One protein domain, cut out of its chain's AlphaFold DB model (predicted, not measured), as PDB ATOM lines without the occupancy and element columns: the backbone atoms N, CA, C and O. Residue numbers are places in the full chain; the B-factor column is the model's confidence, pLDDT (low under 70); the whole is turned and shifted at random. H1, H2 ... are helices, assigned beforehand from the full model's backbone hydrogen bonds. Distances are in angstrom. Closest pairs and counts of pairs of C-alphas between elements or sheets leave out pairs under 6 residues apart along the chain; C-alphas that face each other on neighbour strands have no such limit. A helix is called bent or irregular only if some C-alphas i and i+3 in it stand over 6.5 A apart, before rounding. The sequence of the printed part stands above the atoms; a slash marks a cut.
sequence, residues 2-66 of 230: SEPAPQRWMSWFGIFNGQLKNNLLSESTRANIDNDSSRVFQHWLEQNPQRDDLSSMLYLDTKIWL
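Overview. This is residues 2 to 66 of the 230 residues of a protein of Chloroflexi bacterium (UniProt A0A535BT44). Five helices are strung along a loose, elongated loop: H1, H4 and H5 gather toward one end, and the short helices H2 and H3 make the turn at the other, with little between the two runs of chain there. The chain goes out through H1 and H2, folds back at H3 and returns through H4 to H5, which packs on both H1 and H4. The printed part has 65 residues, with five named helices in the order H1 to H5 and no named strand; the class is all helix. It is only just loose, close to compact, with a radius of gyration of the C-alphas of 13.3 A and spans of 40 by 24 by 20 A.

Along the chain. H1, residues 5 to 13, begins with C-alpha 5 at (10.500, -18.903, -43.151) and is 11.9 A long from first to last C-alpha. H2, residues 18 to 24, is 10.3 A long, and H3, residues 27 to 32, 8.8 A. H4, residues 39 to 47, is 12.4 A long. H5, residues 53 to 66, is 18.0 A long and ends with C-alpha 66 at (4.535, -34.311, -45.664); it is irregular, but only just: C-alphas 63 and 66 are 6.8 A apart.

Arrangement. H1 and H5 touch, H5 with residues 53 to 57 alone; their closest C-alphas, of Ala 5 and Asp 53, are 5.6 A apart, at a steep tilt of 50 degrees. H4 and H5 touch at Phe 41 and Leu 60, their closest C-alphas, 6.7 A apart. H1 and H4 are close but not clearly touching. H2 and H3 are too. H3 and H4 are apart. Every O i to N i+4 pair is within hydrogen-bond range in H1, H2 and H3; in H4 4 of 5 are, in H5 9 of 10.

Size, cuts and confidence. The C-alphas farthest apart, of Ser 28 and Arg 51, are 40.6 A apart. The printed part has no cut, and no link is long. Residue 2 alone has a pLDDT under 70.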
ATOM      1  N   SER A   2      10.690 -12.738 -36.050       66.06
ATOM      2  CA  SER A   2      11.671 -11.928 -36.803       66.06
ATOM      3  C   SER A   2      12.533 -12.719 -37.790       66.06
ATOM      4  O   SER A   2      13.243 -12.112 -38.579       66.06
ATOM      5  N   GLU A   3      12.496 -14.052 -37.751       72.06
ATOM      6  CA  GLU A   3      13.301 -14.896 -38.639       72.06
ATOM      7  C   GLU A   3      12.538 -15.257 -39.928       72.06
ATOM      8  O   GLU A   3      11.327 -15.513 -39.859       72.06
ATOM      9  N   PRO A   4      13.214 -15.341 -41.090       78.31
ATOM     10  CA  PRO A   4      12.584 -15.774 -42.334       78.31
ATOM     11  C   PRO A   4      12.061 -17.220 -42.253       78.31
ATOM     12  O   PRO A   4      12.413 -17.994 -41.357       78.31
ATOM     13  N   ALA A   5      11.160 -17.592 -43.168       79.00
ATOM     14  CA  ALA A   5      10.500 -18.903 -43.151       79.00
ATOM     15  C   ALA A   5      11.469 -20.114 -43.103       79.00
ATOM     16  O   ALA A   5      11.226 -20.988 -42.268       79.00
ATOM     17  N   PRO A   6      12.573 -20.175 -43.882       79.56
ATOM     18  CA  PRO A   6      13.541 -21.279 -43.808       79.56
ATOM     19  C   PRO A   6      14.161 -21.481 -42.420       79.56
ATOM     20  O   PRO A   6      14.183 -22.597 -41.902       79.56
ATOM     21  N   GLN A   7      14.634 -20.402 -41.793       79.25
ATOM     22  CA  GLN A   7      15.289 -20.449 -40.484       79.25
ATOM     23  C   GLN A   7      14.297 -20.863 -39.394       79.25
ATOM     24  O   GLN A   7      14.597 -21.746 -38.588       79.25
ATOM     25  N   ARG A   8      13.070 -20.325 -39.429       80.50
ATOM     26  CA  ARG A   8      12.009 -20.757 -38.505       80.50
ATOM     27  C   ARG A   8      11.632 -22.214 -38.687       80.50
ATOM     28  O   ARG A   8      11.431 -22.903 -37.691       80.50
ATOM     29  N   TRP A   9      11.529 -22.685 -39.928       82.62
ATOM     30  CA  TRP A   9      11.214 -24.084 -40.195       82.62
ATOM     31  C   TRP A   9      12.287 -24.991 -39.579       82.62
ATOM     32  O   TRP A   9      11.955 -25.898 -38.820       82.62
ATOM     33  N   MET A  10      13.576 -24.692 -39.784       80.25
ATOM     34  CA  MET A  10      14.668 -25.431 -39.133       80.25
ATOM     35  C   MET A  10      14.626 -25.357 -37.606       80.25
ATOM     36  O   MET A  10      14.913 -26.345 -36.936       80.25
ATOM     37  N   SER A  11      14.266 -24.207 -37.045       80.38
ATOM     38  CA  SER A  11      14.115 -24.051 -35.597       80.38
ATOM     39  C   SER A  11      12.989 -24.935 -35.045       80.38
ATOM     40  O   SER A  11      13.144 -25.564 -34.001       80.38
ATOM     41  N   TRP A  12      11.867 -25.044 -35.764       78.25
ATOM     42  CA  TRP A  12      10.695 -25.807 -35.318       78.25
ATOM     43  C   TRP A  12      10.810 -27.312 -35.556       78.25
ATOM     44  O   TRP A  12      10.320 -28.094 -34.741       78.25
ATOM     45  N   PHE A  13      11.423 -27.718 -36.664       81.44
ATOM     46  CA  PHE A  13      11.450 -29.113 -37.107       81.44
ATOM     47  C   PHE A  13      12.837 -29.761 -37.020       81.44
ATOM     48  O   PHE A  13      12.944 -30.988 -37.042       81.44
ATOM     49  N   GLY A  14      13.903 -28.972 -36.887       85.88
ATOM     50  CA  GLY A  14      15.258 -29.474 -36.681       85.88
ATOM     51  C   GLY A  14      15.428 -30.041 -35.275       85.88
ATOM     52  O   GLY A  14      15.321 -29.319 -34.290       85.88
ATOM     53  N   ILE A  15      15.720 -31.338 -35.177       89.81
ATOM     54  CA  ILE A  15      15.894 -32.031 -33.887       89.81
ATOM     55  C   ILE A  15      17.279 -31.769 -33.280       89.81
ATOM     56  O   ILE A  15      17.397 -31.552 -32.074       89.81
ATOM     57  N   PHE A  16      18.318 -31.753 -34.120       90.31
ATOM     58  CA  PHE A  16      19.645 -31.248 -33.777       90.31
ATOM     59  C   PHE A  16      19.854 -29.920 -34.502       90.31
ATOM     60  O   PHE A  16      20.213 -29.893 -35.679       90.31
ATOM     61  N   ASN A  17      19.599 -28.816 -33.805       86.75
ATOM     62  CA  ASN A  17      19.810 -27.463 -34.306       86.75
ATOM     63  C   ASN A  17      20.723 -26.667 -33.356       86.75
ATOM     64  O   ASN A  17      20.968 -27.077 -32.217       86.75
ATOM     65  N   GLY A  18      21.289 -25.563 -33.858       85.50
ATOM     66  CA  GLY A  18      22.159 -24.671 -33.087       85.50
ATOM     67  C   GLY A  18      23.263 -25.411 -32.323       85.50
ATOM     68  O   GLY A  18      24.027 -26.192 -32.895       85.50
ATOM     69  N   GLN A  19      23.315 -25.194 -31.008       88.38
ATOM     70  CA  GLN A  19      24.345 -25.772 -30.147       88.38
ATOM     71  C   GLN A  19      24.301 -27.306 -30.086       88.38
ATOM     72  O   GLN A  19      25.352 -27.936 -29.983       88.38
ATOM     73  N   LEU A  20      23.117 -27.925 -30.194       91.19
ATOM     74  CA  LEU A  20      22.998 -29.388 -30.163       91.19
ATOM     75  C   LEU A  20      23.728 -30.020 -31.353       91.19
ATOM     76  O   LEU A  20      24.442 -31.003 -31.179       91.19
ATOM     77  N   LYS A  21      23.598 -29.434 -32.553       91.06
ATOM     78  CA  LYS A  21      24.318 -29.895 -33.753       91.06
ATOM     79  C   LYS A  21      25.828 -29.699 -33.599       91.06
ATOM     80  O   LYS A  21      26.591 -30.613 -33.895       91.06
ATOM     81  N   ASN A  22      26.249 -28.542 -33.084       91.06
ATOM     82  CA  ASN A  22      27.667 -28.221 -32.895       91.06
ATOM     83  C   ASN A  22      28.373 -29.153 -31.906       91.06
ATOM     84  O   ASN A  22      29.550 -29.451 -32.106       91.06
ATOM     85  N   ASN A  23      27.665 -29.589 -30.861       95.06
ATOM     86  CA  ASN A  23      28.174 -30.542 -29.878       95.06
ATOM     87  C   ASN A  23      28.131 -31.988 -30.393       95.06
ATOM     88  O   ASN A  23      28.958 -32.798 -29.986       95.06
ATOM     89  N   LEU A  24      27.162 -32.309 -31.260       96.31
ATOM     90  CA  LEU A  24      26.971 -33.651 -31.803       96.31
ATOM     91  C   LEU A  24      28.051 -34.049 -32.805       96.31
ATOM     92  O   LEU A  24      28.491 -35.193 -32.785       96.31
ATOM     93  N   LEU A  25      28.428 -33.155 -33.715       95.56
ATOM     94  CA  LEU A  25      29.388 -33.475 -34.769       95.56
ATOM     95  C   LEU A  25      30.811 -33.516 -34.214       95.56
ATOM     96  O   LEU A  25      31.181 -32.691 -33.377       95.56
ATOM     97  N   SER A  26      31.627 -34.448 -34.712       95.69
ATOM     98  CA  SER A  26      33.066 -34.413 -34.447       95.69
ATOM     99  C   SER A  26      33.694 -33.157 -35.057       95.69
ATOM    100  O   SER A  26      33.162 -32.566 -36.004       95.69
ATOM    101  N   GLU A  27      34.839 -32.735 -34.522       93.50
ATOM    102  CA  GLU A  27      35.549 -31.555 -35.022       93.50
ATOM    103  C   GLU A  27      35.918 -31.699 -36.503       93.50
ATOM    104  O   GLU A  27      35.650 -30.793 -37.295       93.50
ATOM    105  N   SER A  28      36.436 -32.871 -36.886       94.25
ATOM    106  CA  SER A  28      36.755 -33.192 -38.277       94.25
ATOM    107  C   SER A  28      35.519 -33.114 -39.169       94.25
ATOM    108  O   SER A  28      35.567 -32.488 -40.224       94.25
ATOM    109  N   THR A  29      34.386 -33.676 -38.750       94.69
ATOM    110  CA  THR A  29      33.151 -33.636 -39.549       94.69
ATOM    111  C   THR A  29      32.660 -32.213 -39.718       94.69
ATOM    112  O   THR A  29      32.371 -31.790 -40.832       94.69
ATOM    113  N   ARG A  30      32.615 -31.440 -38.631       91.94
ATOM    114  CA  ARG A  30      32.150 -30.051 -38.662       91.94
ATOM    115  C   ARG A  30      32.986 -29.179 -39.600       91.94
ATOM    116  O   ARG A  30      32.422 -28.275 -40.206       91.94
ATOM    117  N   ALA A  31      34.287 -29.454 -39.720       91.94
ATOM    118  CA  ALA A  31      35.186 -28.755 -40.637       91.94
ATOM    119  C   ALA A  31      34.995 -29.150 -42.114       91.94
ATOM    120  O   ALA A  31      35.349 -28.373 -42.995       91.94
ATOM    121  N   ASN A  32      34.435 -30.333 -42.388       92.50
ATOM    122  CA  ASN A  32      34.342 -30.904 -43.736       92.50
ATOM    123  C   ASN A  32      32.919 -30.938 -44.316       92.50
ATOM    124  O   ASN A  32      32.737 -31.404 -45.440       92.50
ATOM    125  N   ILE A  33      31.907 -30.464 -43.585       88.88
ATOM    126  CA  ILE A  33      30.525 -30.421 -44.075       88.88
ATOM    127  C   ILE A  33      29.981 -28.998 -44.142       88.88
ATOM    128  O   ILE A  33      30.312 -28.135 -43.330       88.88
ATOM    129  N   ASP A  34      29.049 -28.795 -45.070       84.88
ATOM    130  CA  ASP A  34      28.176 -27.630 -45.052       84.88
ATOM    131  C   ASP A  34      27.203 -27.738 -43.865       84.88
ATOM    132  O   ASP A  34      26.370 -28.649 -43.782       84.88
ATOM    133  N   ASN A  35      27.330 -26.813 -42.914       78.75
ATOM    134  CA  ASN A  35      26.488 -26.791 -41.726       78.75
ATOM    135  C   ASN A  35      25.132 -26.116 -41.956       78.75
ATOM    136  O   ASN A  35      24.257 -26.270 -41.092       78.75
ATOM    137  N   ASP A  36      24.921 -25.447 -43.091       79.50
ATOM    138  CA  ASP A  36      23.652 -24.808 -43.416       79.50
ATOM    139  C   ASP A  36      22.677 -25.780 -44.095       79.50
ATOM    140  O   ASP A  36      22.611 -25.948 -45.313       79.50
ATOM    141  N   SER A  37      21.838 -26.407 -43.276       79.38
ATOM    142  CA  SER A  37      20.742 -27.243 -43.770       79.38
ATOM    143  C   SER A  37      19.599 -26.422 -44.389       79.38
ATOM    144  O   SER A  37      18.680 -27.012 -44.961       79.38
ATOM    145  N   SER A  38      19.635 -25.084 -44.317       79.44
ATOM    146  CA  SER A  38      18.545 -24.228 -44.786       79.44
ATOM    147  C   SER A  38      18.421 -24.175 -46.306       79.44
ATOM    148  O   SER A  38      17.328 -23.944 -46.830       79.44
ATOM    149  N   ARG A  39      19.522 -24.462 -47.012       81.06
ATOM    150  CA  ARG A  39      19.617 -24.472 -48.478       81.06
ATOM    151  C   ARG A  39      18.543 -25.326 -49.155       81.06
ATOM    152  O   ARG A  39      18.050 -24.968 -50.217       81.06
ATOM    153  N   VAL A  40      18.132 -26.425 -48.514       82.75
ATOM    154  CA  VAL A  40      17.079 -27.310 -49.037       82.75
ATOM    155  C   VAL A  40      15.741 -26.571 -49.105       82.75
ATOM    156  O   VAL A  40      15.016 -26.702 -50.085       82.75
ATOM    157  N   PHE A  41      15.423 -25.745 -48.105       86.06
ATOM    158  CA  PHE A  41      14.207 -24.926 -48.111       86.06
ATOM    159  C   PHE A  41      14.328 -23.749 -49.078       86.06
ATOM    160  O   PHE A  41      13.359 -23.424 -49.761       86.06
ATOM    161  N   GLN A  42      15.508 -23.120 -49.134       86.44
ATOM    162  CA  GLN A  42      15.771 -21.999 -50.041       86.44
ATOM    163  C   GLN A  42      15.552 -22.420 -51.495       86.44
ATOM    164  O   GLN A  42      14.778 -21.770 -52.187       86.44
ATOM    165  N   HIS A  43      16.088 -23.574 -51.902       89.25
ATOM    166  CA  HIS A  43      15.896 -24.138 -53.239       89.25
ATOM    167  C   HIS A  43      14.419 -24.190 -53.667       89.25
ATOM    168  O   HIS A  43      14.057 -23.761 -54.763       89.25
ATOM    169  N   TRP A  44      13.540 -24.677 -52.786       91.62
ATOM    170  CA  TRP A  44      12.109 -24.763 -53.077       91.62
ATOM    171  C   TRP A  44      11.441 -23.389 -53.191       91.62
ATOM    172  O   TRP A  44      10.572 -23.207 -54.048       91.62
ATOM    173  N   LEU A  45      11.817 -22.441 -52.329       92.00
ATOM    174  CA  LEU A  45      11.233 -21.098 -52.303       92.00
ATOM    175  C   LEU A  45      11.765 -20.191 -53.415       92.00
ATOM    176  O   LEU A  45      11.023 -19.336 -53.881       92.00
ATOM    177  N   GLU A  46      13.001 -20.382 -53.869       92.69
ATOM    178  CA  GLU A  46      13.567 -19.666 -55.019       92.69
ATOM    179  C   GLU A  46      12.849 -20.046 -56.315       92.69
ATOM    180  O   GLU A  46      12.514 -19.177 -57.117       92.69
ATOM    181  N   GLN A  47      12.546 -21.334 -56.499       91.31
ATOM    182  CA  GLN A  47      11.795 -21.804 -57.665       91.31
ATOM    183  C   GLN A  47      10.316 -21.413 -57.621       91.31
ATOM    184  O   GLN A  47       9.689 -21.260 -58.666       91.31
ATOM    185  N   ASN A  48       9.737 -21.303 -56.421       91.81
ATOM    186  CA  ASN A  48       8.321 -20.992 -56.229       91.81
ATOM    187  C   ASN A  48       8.127 -20.011 -55.060       91.81
ATOM    188  O   ASN A  48       7.677 -20.422 -53.979       91.81
ATOM    189  N   PRO A  49       8.427 -18.714 -55.266       92.12
ATOM    190  CA  PRO A  49       8.245 -17.699 -54.239       92.12
ATOM    191  C   PRO A  49       6.785 -17.627 -53.801       92.12
ATOM    192  O   PRO A  49       5.866 -17.629 -54.620       92.12
ATOM    193  N   GLN A  50       6.560 -17.558 -52.493       94.00
ATOM    194  CA  GLN A  50       5.218 -17.472 -51.926       94.00
ATOM    195  C   GLN A  50       4.910 -16.042 -51.483       94.00
ATOM    196  O   GLN A  50       5.798 -15.275 -51.121       94.00
ATOM    197  N   ARG A  51       3.620 -15.692 -51.475       91.81
ATOM    198  CA  ARG A  51       3.140 -14.331 -51.164       91.81
ATOM    199  C   ARG A  51       3.485 -13.830 -49.758       91.81
ATOM    200  O   ARG A  51       3.515 -12.628 -49.528       91.81
ATOM    201  N   ASP A  52       3.643 -14.745 -48.806       91.44
ATOM    202  CA  ASP A  52       3.909 -14.436 -47.407       91.44
ATOM    203  C   ASP A  52       4.566 -15.628 -46.708       91.44
ATOM    204  O   ASP A  52       4.527 -16.764 -47.185       91.44
ATOM    205  N   ASP A  53       5.131 -15.361 -45.536       88.81
ATOM    206  CA  ASP A  53       5.829 -16.345 -44.715       88.81
ATOM    207  C   ASP A  53       4.999 -17.583 -44.367       88.81
ATOM    208  O   ASP A  53       5.520 -18.697 -44.372       88.81
ATOM    209  N   LEU A  54       3.711 -17.413 -44.051       89.12
ATOM    210  CA  LEU A  54       2.855 -18.555 -43.731       89.12
ATOM    211  C   LEU A  54       2.700 -19.454 -44.958       89.12
ATOM    212  O   LEU A  54       2.762 -20.676 -44.847       89.12
ATOM    213  N   SER A  55       2.498 -18.851 -46.123       92.38
ATOM    214  CA  SER A  55       2.373 -19.556 -47.392       92.38
ATOM    215  C   SER A  55       3.684 -20.258 -47.749       92.38
ATOM    216  O   SER A  55       3.632 -21.418 -48.145       92.38
ATOM    217  N   SER A  56       4.841 -19.632 -47.495       92.44
ATOM    218  CA  SER A  56       6.164 -20.269 -47.598       92.44
ATOM    219  C   SER A  56       6.264 -21.512 -46.718       92.44
ATOM    220  O   SER A  56       6.635 -22.576 -47.203       92.44
ATOM    221  N   MET A  57       5.888 -21.417 -45.441       89.56
ATOM    222  CA  MET A  57       5.947 -22.557 -44.519       89.56
ATOM    223  C   MET A  57       5.001 -23.691 -44.929       89.56
ATOM    224  O   MET A  57       5.411 -24.846 -44.953       89.56
ATOM    225  N   LEU A  58       3.757 -23.371 -45.301       91.31
ATOM    226  CA  LEU A  58       2.790 -24.369 -45.767       91.31
ATOM    227  C   LEU A  58       3.247 -25.041 -47.067       91.31
ATOM    228  O   LEU A  58       3.060 -26.240 -47.231       91.31
ATOM    229  N   TYR A  59       3.858 -24.284 -47.977       93.38
ATOM    230  CA  TYR A  59       4.426 -24.829 -49.204       93.38
ATOM    231  C   TYR A  59       5.586 -25.787 -48.903       93.38
ATOM    232  O   TYR A  59       5.578 -26.918 -49.389       93.38
ATOM    233  N   LEU A  60       6.527 -25.392 -48.041       92.00
ATOM    234  CA  LEU A  60       7.620 -26.263 -47.597       92.00
ATOM    235  C   LEU A  60       7.105 -27.545 -46.930       92.00
ATOM    236  O   LEU A  60       7.643 -28.621 -47.190       92.00
ATOM    237  N   ASP A  61       6.026 -27.468 -46.149       91.56
ATOM    238  CA  ASP A  61       5.393 -28.658 -45.576       91.56
ATOM    239  C   ASP A  61       4.921 -29.628 -46.670       91.56
ATOM    240  O   ASP A  61       5.094 -30.835 -46.517       91.56
ATOM    241  N   THR A  62       4.392 -29.138 -47.798       92.69
ATOM    242  CA  THR A  62       4.008 -30.009 -48.930       92.69
ATOM    243  C   THR A  62       5.185 -30.625 -49.673       92.69
ATOM    244  O   THR A  62       5.029 -31.689 -50.267       92.69
ATOM    245  N   LYS A  63       6.353 -29.976 -49.651       91.75
ATOM    246  CA  LYS A  63       7.540 -30.417 -50.396       91.75
ATOM    247  C   LYS A  63       8.486 -31.292 -49.589       91.75
ATOM    248  O   LYS A  63       9.212 -32.071 -50.188       91.75
ATOM    249  N   ILE A  64       8.486 -31.152 -48.265       90.12
ATOM    250  CA  ILE A  64       9.494 -31.767 -47.396       90.12
ATOM    251  C   ILE A  64       8.814 -32.519 -46.252       90.12
ATOM    252  O   ILE A  64       8.931 -33.735 -46.143       90.12
ATOM    253  N   TRP A  65       8.051 -31.824 -45.401       89.38
ATOM    254  CA  TRP A  65       7.525 -32.436 -44.173       89.38
ATOM    255  C   TRP A  65       6.505 -33.551 -44.427       89.38
ATOM    256  O   TRP A  65       6.532 -34.595 -43.777       89.38
ATOM    257  N   LEU A  66       5.555 -33.326 -45.332       92.81
ATOM    258  CA  LEU A  66       4.535 -34.311 -45.664       92.81
ATOM    259  C   LEU A  66       5.154 -35.562 -46.298       92.81
ATOM    260  O   LEU A  66       5.012 -36.618 -45.677       92.81
TER     261      LEU A  66